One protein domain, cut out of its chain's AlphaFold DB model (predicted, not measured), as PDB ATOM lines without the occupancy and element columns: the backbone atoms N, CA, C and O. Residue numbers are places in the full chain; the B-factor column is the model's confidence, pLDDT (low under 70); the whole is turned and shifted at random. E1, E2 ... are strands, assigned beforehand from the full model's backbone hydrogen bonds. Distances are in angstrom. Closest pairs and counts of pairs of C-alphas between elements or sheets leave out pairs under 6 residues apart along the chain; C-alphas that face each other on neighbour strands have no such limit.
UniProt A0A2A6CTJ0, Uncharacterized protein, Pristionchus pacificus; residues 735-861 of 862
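What this domain is: This is residues 735 to 861 of the 862 residues of an uncharacterized protein of Pristionchus pacificus (UniProt A0A2A6CTJ0). Three small four-stranded sheets stand in a row along the longest axis: E1 to E4 at one end, E5 to E8 in the middle, E9 to E12 at the other end. The last two lie face to face as a sandwich, while the first meets the middle sheet more loosely, by E4 near E6, E7 and E8. The printed part has 127 residues, no named helix and twelve strands, E1 to E12 in chain order, and its class is all strand. The sheets run E1 E2 E3 E4 and E9 E10 E11 E12, both antiparallel, and E5 E6 E8 E7, mixed. The whole is compact, with a radius of gyration of the C-alphas of 14.7 A, and elongated, spanning 45 by 28 by 26 A.

How they stand to each other: Start with E1, residues 740 to 742, E2, 748 to 753, E3, 756 to 761, and E4, 772 to 775, a meander in which each strand is the antiparallel neighbour of the one before. Look for N 741 and O 750 at 3.1 A, N 760 and O 749 at 2.8 A, and N 759 and O 772 at 2.8 A. Next come E5, residues 786 to 790, E6, 793 to 799, E7, 804 to 809, and E8, 812 to 817, in a strongly twisted sheet. E5 and E6 form a hairpin, with N 788 and O 795 at 2.9 A; E7 and E8 form another, with N 806 and O 814 at 2.9 A. E6 and E8 are parallel at 22 degrees, with N 815 and O 796 at 2.8 A. The closest C-alphas of E4 and E8 are those of Phe 774 and Val 812, 7.0 A apart. E9, residues 825 to 828, E10, 835 to 840, E11, 845 to 850, and E12, 855 to 860, make a second meander. Here N 828 and O 837, N 847 and O 838, and N 857 and O 848 are each 2.8 A apart. This sheet and that of E5 to E8 form a sandwich, two sheets face to face: the parts that face each other are 10.2 A centre to centre, and the strands of the one stand at 26 degrees to those of the other. The closest C-alphas of E7 and E12 are those of Val 805 and Val 855, 6.5 A apart.

Where its parts are: Find C-alpha 740 at (108.700, 157.028, 41.940), where E1 begins. E6, the longest strand by residues, runs 19.5 A from C-alpha 793 at (101.666, 175.094, 41.104). E3 and E12 each measure 16.7 A, and E12 ends at C-alpha 860, (94.623, 178.652, 15.847).

The domain as a whole: The C-alphas farthest apart are those of Ile 736 and Tyr 861, 45.8 A. The printed part has no cut, and no link is long. Its mean pLDDT is 81.0; look for values under 70 at residues 735 to 739, 744 to 745, 763 to 770 and 822 to 824.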
ATOM      1  N   LEU A 735     118.221 156.778  45.153       63.84
ATOM      2  CA  LEU A 735     116.870 156.633  45.670       63.84
ATOM      3  C   LEU A 735     116.423 155.175  45.577       63.84
ATOM      4  O   LEU A 735     116.345 154.598  44.493       63.84
ATOM      5  N   ILE A 736     116.070 154.611  46.731       58.88
ATOM      6  CA  ILE A 736     115.485 153.277  46.849       58.88
ATOM      7  C   ILE A 736     114.003 153.462  47.175       58.88
ATOM      8  O   ILE A 736     113.644 153.771  48.312       58.88
ATOM      9  N   THR A 737     113.133 153.335  46.174       61.69
ATOM     10  CA  THR A 737     111.677 153.400  46.369       61.69
ATOM     11  C   THR A 737     110.926 152.692  45.243       61.69
ATOM     12  O   THR A 737     111.375 152.669  44.099       61.69
ATOM     13  N   SER A 738     109.760 152.135  45.563       58.62
ATOM     14  CA  SER A 738     108.808 151.570  44.598       58.62
ATOM     15  C   SER A 738     107.786 152.590  44.075       58.62
ATOM     16  O   SER A 738     107.004 152.256  43.192       58.62
ATOM     17  N   GLU A 739     107.778 153.816  44.609       68.56
ATOM     18  CA  GLU A 739     106.711 154.822  44.430       68.56
ATOM     19  C   GLU A 739     107.185 156.078  43.658       68.56
ATOM     20  O   GLU A 739     106.743 157.194  43.929       68.56
ATOM     21  N   LEU A 740     108.136 155.920  42.725       76.81
ATOM     22  CA  LEU A 740     108.700 157.028  41.940       76.81
ATOM     23  C   LEU A 740     107.979 157.214  40.597       76.81
ATOM     24  O   LEU A 740     107.806 156.257  39.839       76.81
ATOM     25  N   SER A 741     107.683 158.463  40.235       75.62
ATOM     26  CA  SER A 741     107.306 158.840  38.868       75.62
ATOM     27  C   SER A 741     108.106 160.059  38.396       75.62
ATOM     28  O   SER A 741     108.360 160.990  39.163       75.62
ATOM     29  N   LEU A 742     108.527 160.045  37.129       77.56
ATOM     30  CA  LEU A 742     109.317 161.115  36.512       77.56
ATOM     31  C   LEU A 742     108.408 162.077  35.737       77.56
ATOM     32  O   LEU A 742     107.423 161.653  35.127       77.56
ATOM     33  N   PHE A 743     108.763 163.362  35.718       75.12
ATOM     34  CA  PHE A 743     108.200 164.306  34.756       75.12
ATOM     35  C   PHE A 743     108.916 164.115  33.415       75.12
ATOM     36  O   PHE A 743     110.127 164.277  33.321       75.12
ATOM     37  N   ASN A 744     108.177 163.775  32.357       65.62
ATOM     38  CA  ASN A 744     108.766 163.405  31.061       65.62
ATOM     39  C   ASN A 744     109.567 164.537  30.388       65.62
ATOM     40  O   ASN A 744     110.348 164.273  29.477       65.62
ATOM     41  N   LYS A 745     109.344 165.794  30.796       68.81
ATOM     42  CA  LYS A 745     109.883 166.998  30.141       68.81
ATOM     43  C   LYS A 745     110.558 167.978  31.109       68.81
ATOM     44  O   LYS A 745     111.007 169.035  30.678       68.81
ATOM     45  N   GLU A 746     110.646 167.645  32.396       74.94
ATOM     46  CA  GLU A 746     111.196 168.526  33.434       74.94
ATOM     47  C   GLU A 746     112.187 167.746  34.305       74.94
ATOM     48  O   GLU A 746     111.973 166.553  34.526       74.94
ATOM     49  N   PRO A 747     113.255 168.377  34.831       78.12
ATOM     50  CA  PRO A 747     114.214 167.731  35.733       78.12
ATOM     51  C   PRO A 747     113.627 167.581  37.148       78.12
ATOM     52  O   PRO A 747     114.222 167.988  38.149       78.12
ATOM     53  N   LEU A 748     112.412 167.041  37.208       80.62
ATOM     54  CA  LEU A 748     111.594 166.859  38.389       80.62
ATOM     55  C   LEU A 748     111.169 165.395  38.484       80.62
ATOM     56  O   LEU A 748     110.891 164.721  37.484       80.62
ATOM     57  N   TYR A 749     111.106 164.891  39.705       81.38
ATOM     58  CA  TYR A 749     110.440 163.635  40.025       81.38
ATOM     59  C   TYR A 749     109.489 163.872  41.184       81.38
ATOM     60  O   TYR A 749     109.640 164.831  41.940       81.38
ATOM     61  N   PHE A 750     108.514 162.992  41.348       81.69
ATOM     62  CA  PHE A 750     107.724 162.987  42.564       81.69
ATOM     63  C   PHE A 750     107.654 161.600  43.169       81.69
ATOM     64  O   PHE A 750     107.780 160.581  42.486       81.69
ATOM     65  N   ILE A 751     107.468 161.600  44.482       79.69
ATOM     66  CA  ILE A 751     107.210 160.401  45.260       79.69
ATOM     67  C   ILE A 751     105.779 160.509  45.752       79.69
ATOM     68  O   ILE A 751     105.417 161.472  46.438       79.69
ATOM     69  N   GLU A 752     104.973 159.532  45.366       75.19
ATOM     70  CA  GLU A 752     103.595 159.429  45.813       75.19
ATOM     71  C   GLU A 752     103.559 158.725  47.160       75.19
ATOM     72  O   GLU A 752     103.985 157.583  47.273       75.19
ATOM     73  N   ARG A 753     103.037 159.395  48.190       77.12
ATOM     74  CA  ARG A 753     102.791 158.766  49.487       77.12
ATOM     75  C   ARG A 753     101.323 158.904  49.831       77.12
ATOM     76  O   ARG A 753     100.872 159.940  50.316       77.12
ATOM     77  N   SER A 754     100.574 157.827  49.612       78.44
ATOM     78  CA  SER A 754      99.124 157.755  49.844       78.44
ATOM     79  C   SER A 754      98.295 158.721  48.979       78.44
ATOM     80  O   SER A 754      97.727 158.295  47.983       78.44
ATOM     81  N   LYS A 755      98.178 159.997  49.377       74.12
ATOM     82  CA  LYS A 755      97.397 161.060  48.703       74.12
ATOM     83  C   LYS A 755      98.116 162.417  48.688       74.12
ATOM     84  O   LYS A 755      97.521 163.440  48.360       74.12
ATOM     85  N   GLU A 756      99.385 162.421  49.078       79.00
ATOM     86  CA  GLU A 756     100.255 163.589  49.069       79.00
ATOM     87  C   GLU A 756     101.394 163.306  48.090       79.00
ATOM     88  O   GLU A 756     102.021 162.241  48.127       79.00
ATOM     89  N   TRP A 757     101.652 164.250  47.194       81.75
ATOM     90  CA  TRP A 757     102.800 164.201  46.299       81.75
ATOM     91  C   TRP A 757     103.872 165.135  46.814       81.75
ATOM     92  O   TRP A 757     103.603 166.296  47.095       81.75
ATOM     93  N   SER A 758     105.099 164.637  46.919       80.94
ATOM     94  CA  SER A 758     106.272 165.487  47.125       80.94
ATOM     95  C   SER A 758     107.045 165.561  45.815       80.94
ATOM     96  O   SER A 758     107.521 164.528  45.341       80.94
ATOM     97  N   VAL A 759     107.134 166.752  45.223       81.88
ATOM     98  CA  VAL A 759     107.913 167.029  44.009       81.88
ATOM     99  C   VAL A 759     109.320 167.455  44.420       81.88
ATOM    100  O   VAL A 759     109.488 168.295  45.303       81.88
ATOM    101  N   TYR A 760     110.321 166.880  43.765       79.94
ATOM    102  CA  TYR A 760     111.741 167.124  44.004       79.94
ATOM    103  C   TYR A 760     112.432 167.477  42.690       79.94
ATOM    104  O   TYR A 760     112.067 166.955  41.629       79.94
ATOM    105  N   ARG A 761     113.470 168.313  42.755       77.50
ATOM    106  CA  ARG A 761     114.386 168.525  41.626       77.50
ATOM    107  C   ARG A 761     115.467 167.457  41.595       77.50
ATOM    108  O   ARG A 761     115.906 166.973  42.629       77.50
ATOM    109  N   TYR A 762     115.949 167.135  40.395       70.88
ATOM    110  CA  TYR A 762     117.027 166.149  40.204       70.88
ATOM    111  C   TYR A 762     118.326 166.532  40.926       70.88
ATOM    112  O   TYR A 762     119.141 165.664  41.219       70.88
ATOM    113  N   GLU A 763     118.519 167.825  41.183       64.12
ATOM    114  CA  GLU A 763     119.719 168.388  41.807       64.12
ATOM    115  C   GLU A 763     119.610 168.518  43.336       64.12
ATOM    116  O   GLU A 763     120.590 168.880  43.985       64.12
ATOM    117  N   GLU A 764     118.442 168.245  43.921       63.56
ATOM    118  CA  GLU A 764     118.227 168.328  45.366       63.56
ATOM    119  C   GLU A 764     118.563 166.986  46.032       63.56
ATOM    120  O   GLU A 764     118.229 165.905  45.530       63.56
ATOM    121  N   ASN A 765     119.246 167.043  47.180       57.25
ATOM    122  CA  ASN A 765     119.489 165.848  47.978       57.25
ATOM    123  C   ASN A 765     118.154 165.359  48.532       57.25
ATOM    124  O   ASN A 765     117.353 166.126  49.059       57.25
ATOM    125  N   TYR A 766     117.907 164.058  48.428       54.97
ATOM    126  CA  TYR A 766     116.667 163.493  48.933       54.97
ATOM    127  C   TYR A 766     116.671 163.534  50.467       54.97
ATOM    128  O   TYR A 766     117.236 162.666  51.130       54.97
ATOM    129  N   SER A 767     116.010 164.540  51.038       60.59
ATOM    130  CA  SER A 767     115.553 164.533  52.421       60.59
ATOM    131  C   SER A 767     114.027 164.614  52.419       60.59
ATOM    132  O   SER A 767     113.423 165.354  51.643       60.59
ATOM    133  N   SER A 768     113.360 163.843  53.283       55.50
ATOM    134  CA  SER A 768     111.887 163.795  53.390       55.50
ATOM    135  C   SER A 768     111.231 165.135  53.785       55.50
ATOM    136  O   SER A 768     110.007 165.213  53.950       55.50
ATOM    137  N   VAL A 769     112.048 166.174  53.962       57.19
ATOM    138  CA  VAL A 769     111.694 167.511  54.433       57.19
ATOM    139  C   VAL A 769     111.819 168.566  53.321       57.19
ATOM    140  O   VAL A 769     111.214 169.623  53.451       57.19
ATOM    141  N   GLU A 770     112.558 168.292  52.239       66.75
ATOM    142  CA  GLU A 770     112.904 169.293  51.210       66.75
ATOM    143  C   GLU A 770     111.941 169.346  50.014       66.75
ATOM    144  O   GLU A 770     111.806 170.398  49.396       66.75
ATOM    145  N   GLY A 771     111.230 168.254  49.711       77.88
ATOM    146  CA  GLY A 771     110.300 168.214  48.579       77.88
ATOM    147  C   GLY A 771     109.078 169.113  48.774       77.88
ATOM    148  O   GLY A 771     108.482 169.150  49.856       77.88
ATOM    149  N   GLU A 772     108.658 169.802  47.714       84.50
ATOM    150  CA  GLU A 772     107.436 170.600  47.749       84.50
ATOM    151  C   GLU A 772     106.208 169.685  47.704       84.50
ATOM    152  O   GLU A 772     106.080 168.832  46.826       84.50
ATOM    153  N   ARG A 773     105.305 169.857  48.673       88.00
ATOM    154  CA  ARG A 773     104.160 168.969  48.887       88.00
ATOM    155  C   ARG A 773     102.880 169.501  48.248       88.00
ATOM    156  O   ARG A 773     102.567 170.688  48.374       88.00
ATOM    157  N   PHE A 774     102.135 168.593  47.628       88.56
ATOM    158  CA  PHE A 774     100.868 168.819  46.941       88.56
ATOM    159  C   PHE A 774      99.825 167.841  47.474       88.56
ATOM    160  O   PHE A 774     100.015 166.625  47.407       88.56
ATOM    161  N   ASP A 775      98.717 168.372  47.985       88.56
ATOM    162  CA  ASP A 775      97.533 167.571  48.280       88.56
ATOM    163  C   ASP A 775      96.781 167.326  46.971       88.56
ATOM    164  O   ASP A 775      96.431 168.265  46.258       88.56
ATOM    165  N   ILE A 776      96.569 166.064  46.633       87.25
ATOM    166  CA  ILE A 776      95.874 165.643  45.412       87.25
ATOM    167  C   ILE A 776      94.707 164.709  45.737       87.25
ATOM    168  O   ILE A 776      94.233 163.960  44.886       87.25
ATOM    169  N   SER A 777      94.244 164.730  46.985       85.69
ATOM    170  CA  SER A 777      93.203 163.835  47.484       85.69
ATOM    171  C   SER A 777      91.864 163.952  46.744       85.69
ATOM    172  O   SER A 777      91.086 162.994  46.773       85.69
ATOM    173  N   GLU A 778      91.629 165.076  46.062       86.19
ATOM    174  CA  GLU A 778      90.440 165.369  45.250       86.19
ATOM    175  C   GLU A 778      90.579 164.985  43.761       86.19
ATOM    176  O   GLU A 778      89.615 165.098  43.002       86.19
ATOM    177  N   ILE A 779      91.750 164.509  43.323       86.69
ATOM    178  CA  ILE A 779      91.986 164.108  41.931       86.69
ATOM    179  C   ILE A 779      91.607 162.638  41.723       86.69
ATOM    180  O   ILE A 779      92.076 161.741  42.426       86.69
ATOM    181  N   ASP A 780      90.782 162.368  40.713       78.81
ATOM    182  CA  ASP A 780      90.439 161.013  40.289       78.81
ATOM    183  C   ASP A 780      91.582 160.384  39.477       78.81
ATOM    184  O   ASP A 780      92.116 161.033  38.599       78.81
ATOM    185  N   LEU A 781      91.944 159.114  39.712       77.69
ATOM    186  CA  LEU A 781      92.823 158.307  38.832       77.69
ATOM    187  C   LEU A 781      93.939 159.105  38.113       77.69
ATOM    188  O   LEU A 781      93.866 159.370  36.910       77.69
ATOM    189  N   LEU A 782      94.997 159.451  38.848       74.19
ATOM    190  CA  LEU A 782      96.103 160.317  38.401       74.19
ATOM    191  C   LEU A 782      96.779 159.861  37.105       74.19
ATOM    192  O   LEU A 782      97.285 160.686  36.345       74.19
ATOM    193  N   SER A 783      96.738 158.560  36.811       78.31
ATOM    194  CA  SER A 783      97.238 157.979  35.563       78.31
ATOM    195  C   SER A 783      96.565 158.536  34.304       78.31
ATOM    196  O   SER A 783      97.070 158.292  33.209       78.31
ATOM    197  N   LYS A 784      95.485 159.319  34.431       83.06
ATOM    198  CA  LYS A 784      94.786 160.015  33.339       83.06
ATOM    199  C   LYS A 784      95.262 161.444  33.067       83.06
ATOM    200  O   LYS A 784      94.910 161.980  32.021       83.06
ATOM    201  N   TYR A 785      96.060 162.041  33.952       84.88
ATOM    202  CA  TYR A 785      96.541 163.416  33.795       84.88
ATOM    203  C   TYR A 785      97.994 163.458  33.312       84.88
ATOM    204  O   TYR A 785      98.830 162.682  33.780       84.88
ATOM    205  N   ASP A 786      98.308 164.305  32.338       85.12
ATOM    206  CA  ASP A 786      99.681 164.770  32.141       85.12
ATOM    207  C   ASP A 786     100.014 165.834  33.194       85.12
ATOM    208  O   ASP A 786      99.121 166.490  33.733       85.12
ATOM    209  N   ARG A 787     101.285 165.951  33.566       88.19
ATOM    210  CA  ARG A 787     101.705 166.673  34.773       88.19
ATOM    211  C   ARG A 787     102.771 167.686  34.416       88.19
ATOM    212  O   ARG A 787     103.768 167.343  33.787       88.19
ATOM    213  N   HIS A 788     102.580 168.912  34.877       87.88
ATOM    214  CA  HIS A 788     103.534 169.993  34.683       87.88
ATOM    215  C   HIS A 788     103.654 170.809  35.961       87.88
ATOM    216  O   HIS A 788     102.642 171.111  36.598       87.88
ATOM    217  N   TYR A 789     104.867 171.177  36.340       87.81
ATOM    218  CA  TYR A 789     105.102 172.008  37.508       87.81
ATOM    219  C   TYR A 789     105.491 173.419  37.067       87.81
ATOM    220  O   TYR A 789     106.510 173.631  36.417       87.81
ATOM    221  N   HIS A 790     104.707 174.419  37.469       86.31
ATOM    222  CA  HIS A 790     104.976 175.813  37.130       86.31
ATOM    223  C   HIS A 790     104.832 176.712  38.356       86.31
ATOM    224  O   HIS A 790     103.745 176.870  38.902       86.31
ATOM    225  N   ARG A 791     105.941 177.326  38.793       84.94
ATOM    226  CA  ARG A 791     105.985 178.326  39.886       84.94
ATOM    227  C   ARG A 791     105.314 177.877  41.198       84.94
ATOM    228  O   ARG A 791     104.607 178.662  41.826       84.94
ATOM    229  N   GLY A 792     105.550 176.636  41.624       86.88
ATOM    230  CA  GLY A 792     104.951 176.085  42.850       86.88
ATOM    231  C   GLY A 792     103.498 175.631  42.687       86.88
ATOM    232  O   GLY A 792     102.848 175.298  43.676       86.88
ATOM    233  N   ILE A 793     102.986 175.613  41.453       88.44
ATOM    234  CA  ILE A 793     101.666 175.094  41.104       88.44
ATOM    235  C   ILE A 793     101.846 173.832  40.260       88.44
ATOM    236  O   ILE A 793     102.502 173.848  39.218       88.44
ATOM    237  N   LEU A 794     101.225 172.741  40.691       90.44
ATOM    238  CA  LEU A 794     101.097 171.515  39.920       90.44
ATOM    239  C   LEU A 794      99.885 171.633  38.992       90.44
ATOM    240  O   LEU A 794      98.745 171.724  39.445       90.44
ATOM    241  N   CYS A 795     100.138 171.629  37.690       90.56
ATOM    242  CA  CYS A 795      99.116 171.653  36.655       90.56
ATOM    243  C   CYS A 795      98.886 170.236  36.119       90.56
ATOM    244  O   CYS A 795      99.827 169.562  35.690       90.56
ATOM    245  N   LEU A 796      97.633 169.790  36.153       90.62
ATOM    246  CA  LEU A 796      97.197 168.469  35.718       90.62
ATOM    247  C   LEU A 796      96.359 168.604  34.448       90.62
ATOM    248  O   LEU A 796      95.255 169.142  34.501       90.62
ATOM    249  N   PHE A 797      96.868 168.113  33.321       89.62
ATOM    250  CA  PHE A 797      96.226 168.211  32.010       89.62
ATOM    251  C   PHE A 797      95.514 166.919  31.645       89.62
ATOM    252  O   PHE A 797      96.100 165.844  31.739       89.62
ATOM    253  N   ARG A 798      94.270 167.000  31.184       89.69
ATOM    254  CA  ARG A 798      93.516 165.832  30.727       89.69
ATOM    255  C   ARG A 798      92.711 166.158  29.482       89.69
ATOM    256  O   ARG A 798      92.057 167.196  29.406       89.69
ATOM    257  N   GLU A 799      92.713 165.240  28.525       88.50
ATOM    258  CA  GLU A 799      91.829 165.359  27.374       88.50
ATOM    259  C   GLU A 799      90.363 165.262  27.816       88.50
ATOM    260  O   GLU A 799      89.950 164.331  28.517       88.50
ATOM    261  N   SER A 800      89.570 166.247  27.411       86.38
ATOM    262  CA  SER A 800      88.138 166.311  27.678       86.38
ATOM    263  C   SER A 800      87.418 166.930  26.494       86.38
ATOM    264  O   SER A 800      88.003 167.634  25.682       86.38
ATOM    265  N   THR A 801      86.119 166.692  26.378       83.50
ATOM    266  CA  THR A 801      85.314 167.332  25.325       83.50
ATOM    267  C   THR A 801      85.030 168.805  25.622       83.50
ATOM    268  O   THR A 801      84.672 169.555  24.717       83.50
ATOM    269  N   VAL A 802      85.207 169.231  26.876       82.06
ATOM    270  CA  VAL A 802      84.939 170.592  27.343       82.06
ATOM    271  C   VAL A 802      86.220 171.179  27.920       82.06
ATOM    272  O   VAL A 802      86.852 170.560  28.772       82.06
ATOM    273  N   ALA A 803      86.587 172.376  27.460       83.31
ATOM    274  CA  ALA A 803      87.702 173.124  28.024       83.31
ATOM    275  C   ALA A 803      87.313 173.700  29.394       83.31
ATOM    276  O   ALA A 803      86.415 174.540  29.482       83.31
ATOM    277  N   THR A 804      87.977 173.259  30.458       86.75
ATOM    278  CA  THR A 804      87.784 173.742  31.826       86.75
ATOM    279  C   THR A 804      89.134 173.964  32.501       86.75
ATOM    280  O   THR A 804      90.089 173.220  32.291       86.75
ATOM    281  N   VAL A 805      89.226 175.008  33.323       90.31
ATOM    282  CA  VAL A 805      90.330 175.183  34.270       90.31
ATOM    283  C   VAL A 805      89.742 175.399  35.637       90.31
ATOM    284  O   VAL A 805      88.941 176.305  35.851       90.31
ATOM    285  N   GLU A 806      90.153 174.548  36.558       91.56
ATOM    286  CA  GLU A 806      89.664 174.536  37.918       91.56
ATOM    287  C   GLU A 806      90.850 174.506  38.867       91.56
ATOM    288  O   GLU A 806      91.775 173.702  38.733       91.56
ATOM    289  N   ARG A 807      90.828 175.398  39.850       92.44
ATOM    290  CA  ARG A 807      91.766 175.327  40.958       92.44
ATOM    291  C   ARG A 807      91.232 174.306  41.953       92.44
ATOM    292  O   ARG A 807      90.198 174.542  42.564       92.44
ATOM    293  N   VAL A 808      91.949 173.197  42.090       91.50
ATOM    294  CA  VAL A 808      91.601 172.103  43.006       91.50
ATOM    295  C   VAL A 808      91.961 172.504  44.434       91.50
ATOM    296  O   VAL A 808      91.171 172.350  45.353       91.50
ATOM    297  N   ASN A 809      93.133 173.111  44.617       91.06
ATOM    298  CA  ASN A 809      93.522 173.786  45.853       91.06
ATOM    299  C   ASN A 809      94.564 174.874  45.555       91.06
ATOM    300  O   ASN A 809      94.870 175.150  44.396       91.06
ATOM    301  N   ASP A 810      95.136 175.490  46.589       88.19
ATOM    302  CA  ASP A 810      96.085 176.602  46.445       88.19
ATOM    303  C   ASP A 810      97.320 176.283  45.588       88.19
ATOM    304  O   ASP A 810      97.948 177.201  45.060       88.19
ATOM    305  N   LYS A 811      97.662 174.998  45.429       91.56
ATOM    306  CA  LYS A 811      98.850 174.533  44.707       91.56
ATOM    307  C   LYS A 811      98.559 173.594  43.539       91.56
ATOM    308  O   LYS A 811      99.495 173.212  42.847       91.56
ATOM    309  N   VAL A 812      97.306 173.213  43.299       91.38
ATOM    310  CA  VAL A 812      96.944 172.260  42.242       91.38
ATOM    311  C   VAL A 812      95.880 172.860  41.337       91.38
ATOM    312  O   VAL A 812      94.809 173.270  41.788       91.38
ATOM    313  N   VAL A 813      96.169 172.885  40.039       92.06
ATOM    314  CA  VAL A 813      95.253 173.341  38.993       92.06
ATOM    315  C   VAL A 813      94.980 172.184  38.045       92.06
ATOM    316  O   VAL A 813      95.900 171.585  37.493       92.06
ATOM    317  N   ARG A 814      93.703 171.882  37.835       92.81
ATOM    318  CA  ARG A 814      93.238 170.923  36.839       92.81
ATOM    319  C   ARG A 814      92.855 171.674  35.570       92.81
ATOM    320  O   ARG A 814      92.087 172.631  35.619       92.81
ATOM    321  N   VAL A 815      93.396 171.225  34.447       90.19
ATOM    322  CA  VAL A 815      93.135 171.755  33.113       90.19
ATOM    323  C   VAL A 815      92.594 170.615  32.268       90.19
ATOM    324  O   VAL A 815      93.295 169.643  31.990       90.19
ATOM    325  N   GLU A 816      91.349 170.730  31.841       89.81
ATOM    326  CA  GLU A 816      90.762 169.793  30.899       89.81
ATOM    327  C   GLU A 816      90.430 170.511  29.602       89.81
ATOM    328  O   GLU A 816      90.132 171.703  29.596       89.81
ATOM    329  N   GLY A 817      90.491 169.809  28.481       84.38
ATOM    330  CA  GLY A 817      90.078 170.400  27.222       84.38
ATOM    331  C   GLY A 817      90.294 169.500  26.026       84.38
ATOM    332  O   GLY A 817      91.056 168.530  26.107       84.38
ATOM    333  N   PRO A 818      89.606 169.809  24.916       73.50
ATOM    334  CA  PRO A 818      89.828 169.093  23.680       73.50
ATOM    335  C   PRO A 818      91.260 169.379  23.239       73.50
ATOM    336  O   PRO A 818      91.787 170.463  23.506       73.50
ATOM    337  N   LEU A 819      91.869 168.435  22.522       73.12
ATOM    338  CA  LEU A 819      93.195 168.608  21.917       73.12
ATOM    339  C   LEU A 819      94.373 168.544  22.910       73.12
ATOM    340  O   LEU A 819      95.508 168.815  22.519       73.12
ATOM    341  N   LEU A 820      94.134 168.152  24.167       74.19
ATOM    342  CA  LEU A 820      95.175 167.823  25.151       74.19
ATOM    343  C   LEU A 820      95.597 166.347  25.054       74.19
ATOM    344  O   LEU A 820      95.657 165.645  26.064       74.19
ATOM    345  N   ASP A 821      95.864 165.869  23.835       73.31
ATOM    346  CA  ASP A 821      96.435 164.536  23.634       73.31
ATOM    347  C   ASP A 821      97.880 164.515  24.161       73.31
ATOM    348  O   ASP A 821      98.696 165.402  23.872       73.31
ATOM    349  N   ARG A 822      98.189 163.495  24.962       66.44
ATOM    350  CA  ARG A 822      99.484 163.289  25.619       66.44
ATOM    351  C   ARG A 822     100.625 163.120  24.628       66.44
ATOM    352  O   ARG A 822     101.755 163.487  24.946       66.44
ATOM    353  N   GLU A 823     100.348 162.561  23.455       69.94
ATOM    354  CA  GLU A 823     101.387 162.271  22.464       69.94
ATOM    355  C   GLU A 823     101.699 163.485  21.575       69.94
ATOM    356  O   GLU A 823     102.838 163.647  21.132       69.94
ATOM    357  N   CYS A 824     100.736 164.398  21.402       58.00
ATOM    358  CA  CYS A 824     100.793 165.442  20.370       58.00
ATOM    359  C   CYS A 824     100.932 166.876  20.911       58.00
ATOM    360  O   CYS A 824     100.934 167.835  20.134       58.00
ATOM    361  N   THR A 825     101.063 167.052  22.232       75.56
ATOM    362  CA  THR A 825     101.161 168.377  22.862       75.56
ATOM    363  C   THR A 825     102.557 168.702  23.402       75.56
ATOM    364  O   THR A 825     103.218 167.921  24.093       75.56
ATOM    365  N   SER A 826     103.033 169.910  23.097       79.38
ATOM    366  CA  SER A 826     104.255 170.494  23.662       79.38
ATOM    367  C   SER A 826     103.889 171.585  24.655       79.38
ATOM    368  O   SER A 826     103.186 172.525  24.299       79.38
ATOM    369  N   VAL A 827     104.371 171.481  25.893       83.94
ATOM    370  CA  VAL A 827     104.100 172.465  26.948       83.94
ATOM    371  C   VAL A 827     105.315 173.372  27.111       83.94
ATOM    372  O   VAL A 827     106.444 172.898  27.223       83.94
ATOM    373  N   TYR A 828     105.080 174.678  27.118       84.25
ATOM    374  CA  TYR A 828     106.067 175.713  27.366       84.25
ATOM    375  C   TYR A 828     105.551 176.660  28.449       84.25
ATOM    376  O   TYR A 828     104.552 177.355  28.266       84.25
ATOM    377  N   ALA A 829     106.250 176.718  29.577       84.25
ATOM    378  CA  ALA A 829     105.938 177.627  30.670       84.25
ATOM    379  C   ALA A 829     107.156 178.522  30.956       84.25
ATOM    380  O   ALA A 829     108.102 178.097  31.624       84.25
ATOM    381  N   PRO A 830     107.190 179.765  30.436       83.62
ATOM    382  CA  PRO A 830     108.266 180.689  30.762       83.62
ATOM    383  C   PRO A 830     108.295 180.939  32.279       83.62
ATOM    384  O   PRO A 830     107.252 181.294  32.828       83.62
ATOM    385  N   PRO A 831     109.453 180.870  32.965       77.75
ATOM    386  CA  PRO A 831     109.523 180.956  34.431       77.75
ATOM    387  C   PRO A 831     108.888 182.211  35.050       77.75
ATOM    388  O   PRO A 831     108.463 182.193  36.201       77.75
ATOM    389  N   GLN A 832     108.830 183.311  34.293       84.75
ATOM    390  CA  GLN A 832     108.267 184.596  34.726       84.75
ATOM    391  C   GLN A 832     106.811 184.807  34.281       84.75
ATOM    392  O   GLN A 832     106.174 185.770  34.696       84.75
ATOM    393  N   SER A 833     106.278 183.922  33.438       87.31
ATOM    394  CA  SER A 833     104.922 184.015  32.905       87.31
ATOM    395  C   SER A 833     103.901 183.528  33.935       87.31
ATOM    396  O   SER A 833     104.148 182.588  34.692       87.31
ATOM    397  N   GLU A 834     102.734 184.165  33.965       88.06
ATOM    398  CA  GLU A 834     101.536 183.648  34.650       88.06
ATOM    399  C   GLU A 834     100.743 182.683  33.759       88.06
ATOM    400  O   GLU A 834      99.758 182.093  34.193       88.06
ATOM    401  N   SER A 835     101.178 182.522  32.508       89.88
ATOM    402  CA  SER A 835     100.552 181.658  31.517       89.88
ATOM    403  C   SER A 835     101.443 180.477  31.144       89.88
ATOM    404  O   SER A 835     102.652 180.648  30.947       89.88
ATOM    405  N   ILE A 836     100.815 179.315  30.989       88.88
ATOM    406  CA  ILE A 836     101.369 178.105  30.382       88.88
ATOM    407  C   ILE A 836     100.864 178.038  28.940       88.88
ATOM    408  O   ILE A 836      99.678 178.232  28.681       88.88
ATOM    409  N   TYR A 837     101.766 177.769  28.006       89.06
ATOM    410  CA  TYR A 837     101.486 177.667  26.580       89.06
ATOM    411  C   TYR A 837     101.556 176.196  26.176       89.06
ATOM    412  O   TYR A 837     102.563 175.539  26.412       89.06
ATOM    413  N   ILE A 838     100.504 175.666  25.569       87.38
ATOM    414  CA  ILE A 838     100.415 174.271  25.141       87.38
ATOM    415  C   ILE A 838     100.171 174.278  23.642       87.38
ATOM    416  O   ILE A 838      99.132 174.730  23.168       87.38
ATOM    417  N   LEU A 839     101.149 173.805  22.888       85.50
ATOM    418  CA  LEU A 839     101.086 173.720  21.443       85.50
ATOM    419  C   LEU A 839     100.632 172.317  21.042       85.50
ATOM    420  O   LEU A 839     101.364 171.355  21.271       85.50
ATOM    421  N   ASN A 840      99.465 172.208  20.415       84.62
ATOM    422  CA  ASN A 840      99.083 171.032  19.646       84.62
ATOM    423  C   ASN A 840      99.482 171.279  18.185       84.62
ATOM    424  O   ASN A 840      98.845 172.061  17.472       84.62
ATOM    425  N   SER A 841     100.586 170.666  17.763       80.88
ATOM    426  CA  SER A 841     101.149 170.874  16.424       80.88
ATOM    427  C   SER A 841     100.383 170.151  15.324       80.88
ATOM    428  O   SER A 841     100.459 170.564  14.177       80.88
ATOM    429  N   GLU A 842      99.648 169.084  15.639       82.31
ATOM    430  CA  GLU A 842      98.881 168.352  14.625       82.31
ATOM    431  C   GLU A 842      97.649 169.127  14.166       82.31
ATOM    432  O   GLU A 842      97.214 169.010  13.022       82.31
ATOM    433  N   GLN A 843      97.087 169.927  15.066       81.81
ATOM    434  CA  GLN A 843      95.857 170.676  14.825       81.81
ATOM    435  C   GLN A 843      96.096 172.178  14.673       81.81
ATOM    436  O   GLN A 843      95.138 172.934  14.530       81.81
ATOM    437  N   ASN A 844      97.359 172.609  14.703       83.25
ATOM    438  CA  ASN A 844      97.773 174.008  14.668       83.25
ATOM    439  C   ASN A 844      97.036 174.883  15.699       83.25
ATOM    440  O   ASN A 844      96.571 175.984  15.395       83.25
ATOM    441  N   VAL A 845      96.921 174.394  16.940       83.62
ATOM    442  CA  VAL A 845      96.293 175.129  18.047       83.62
ATOM    443  C   VAL A 845      97.314 175.409  19.143       83.62
ATOM    444  O   VAL A 845      98.006 174.513  19.622       83.62
ATOM    445  N   LEU A 846      97.382 176.665  19.571       85.38
ATOM    446  CA  LEU A 846      98.065 177.112  20.775       85.38
ATOM    447  C   LEU A 846      97.024 177.360  21.871       85.38
ATOM    448  O   LEU A 846      96.170 178.238  21.751       85.38
ATOM    449  N   ILE A 847      97.105 176.594  22.948       86.38
ATOM    450  CA  ILE A 847      96.280 176.750  24.142       86.38
ATOM    451  C   ILE A 847      97.090 177.541  25.167       86.38
ATOM    452  O   ILE A 847      98.205 177.168  25.516       86.38
ATOM    453  N   MET A 848      96.539 178.640  25.657       90.25
ATOM    454  CA  MET A 848      97.137 179.466  26.698       90.25
ATOM    455  C   MET A 848      96.319 179.337  27.976       90.25
ATOM    456  O   MET A 848      95.139 179.685  27.994       90.25
ATOM    457  N   VAL A 849      96.956 178.866  29.044       88.25
ATOM    458  CA  VAL A 849      96.358 178.687  30.370       88.25
ATOM    459  C   VAL A 849      96.934 179.733  31.315       88.25
ATOM    460  O   VAL A 849      98.091 179.630  31.710       88.25
ATOM    461  N   ASP A 850      96.147 180.740  31.687       89.62
ATOM    462  CA  ASP A 850      96.505 181.716  32.725       89.62
ATOM    463  C   ASP A 850      96.245 181.086  34.103       89.62
ATOM    464  O   ASP A 850      95.096 180.935  34.520       89.62
ATOM    465  N   THR A 851      97.305 180.687  34.814       82.69
ATOM    466  CA  THR A 851      97.199 179.968  36.098       82.69
ATOM    467  C   THR A 851      96.748 180.865  37.256       82.69
ATOM    468  O   THR A 851      96.334 180.369  38.308       82.69
ATOM    469  N   VAL A 852      96.817 182.190  37.082       84.50
ATOM    470  CA  VAL A 852      96.393 183.173  38.089       84.50
ATOM    471  C   VAL A 852      94.921 183.512  37.909       84.50
ATOM    472  O   VAL A 852      94.159 183.452  38.872       84.50
ATOM    473  N   LYS A 853      94.505 183.825  36.678       89.62
ATOM    474  CA  LYS A 853      93.107 184.147  36.354       89.62
ATOM    475  C   LYS A 853      92.236 182.914  36.147       89.62
ATOM    476  O   LYS A 853      91.019 183.060  36.116       89.62
ATOM    477  N   LEU A 854      92.847 181.734  36.013       87.00
ATOM    478  CA  LEU A 854      92.186 180.456  35.734       87.00
ATOM    479  C   LEU A 854      91.368 180.503  34.435       87.00
ATOM    480  O   LEU A 854      90.226 180.061  34.377       87.00
ATOM    481  N   VAL A 855      91.963 181.073  33.383       87.69
ATOM    482  CA  VAL A 855      91.336 181.211  32.060       87.69
ATOM    483  C   VAL A 855      92.125 180.410  31.029       87.69
ATOM    484  O   VAL A 855      93.352 180.491  30.989       87.69
ATOM    485  N   VAL A 856      91.409 179.684  30.166       83.94
ATOM    486  CA  VAL A 856      91.965 179.056  28.958       83.94
ATOM    487  C   VAL A 856      91.586 179.880  27.745       83.94
ATOM    488  O   VAL A 856      90.428 180.256  27.573       83.94
ATOM    489  N   SER A 857      92.556 180.122  26.876       86.31
ATOM    490  CA  SER A 857      92.338 180.701  25.553       86.31
ATOM    491  C   SER A 857      92.932 179.791  24.488       86.31
ATOM    492  O   SER A 857      93.959 179.156  24.708       86.31
ATOM    493  N   HIS A 858      92.258 179.700  23.343       86.56
ATOM    494  CA  HIS A 858      92.679 178.883  22.210       86.56
ATOM    495  C   HIS A 858      92.974 179.798  21.025       86.56
ATOM    496  O   HIS A 858      92.153 180.646  20.668       86.56
ATOM    497  N   HIS A 859      94.130 179.608  20.406       86.25
ATOM    498  CA  HIS A 859      94.580 180.362  19.248       86.25
ATOM    499  C   HIS A 859      94.964 179.388  18.140       86.25
ATOM    500  O   HIS A 859      95.937 178.652  18.275       86.25
ATOM    501  N   CYS A 860      94.209 179.375  17.045       85.88
ATOM    502  CA  CYS A 860      94.623 178.652  15.847       85.88
ATOM    503  C   CYS A 860      95.695 179.463  15.110       85.88
ATOM    504  O   CYS A 860      95.601 180.693  15.053       85.88
ATOM    505  N   TYR A 861      96.688 178.789  14.542       77.69
ATOM    506  CA  TYR A 861      97.698 179.395  13.677       77.69
ATOM    507  C   TYR A 861      97.739 178.682  12.319       77.69
ATOM    508  O   TYR A 861      97.276 177.550  12.198       77.69
TER     509      TYR A 861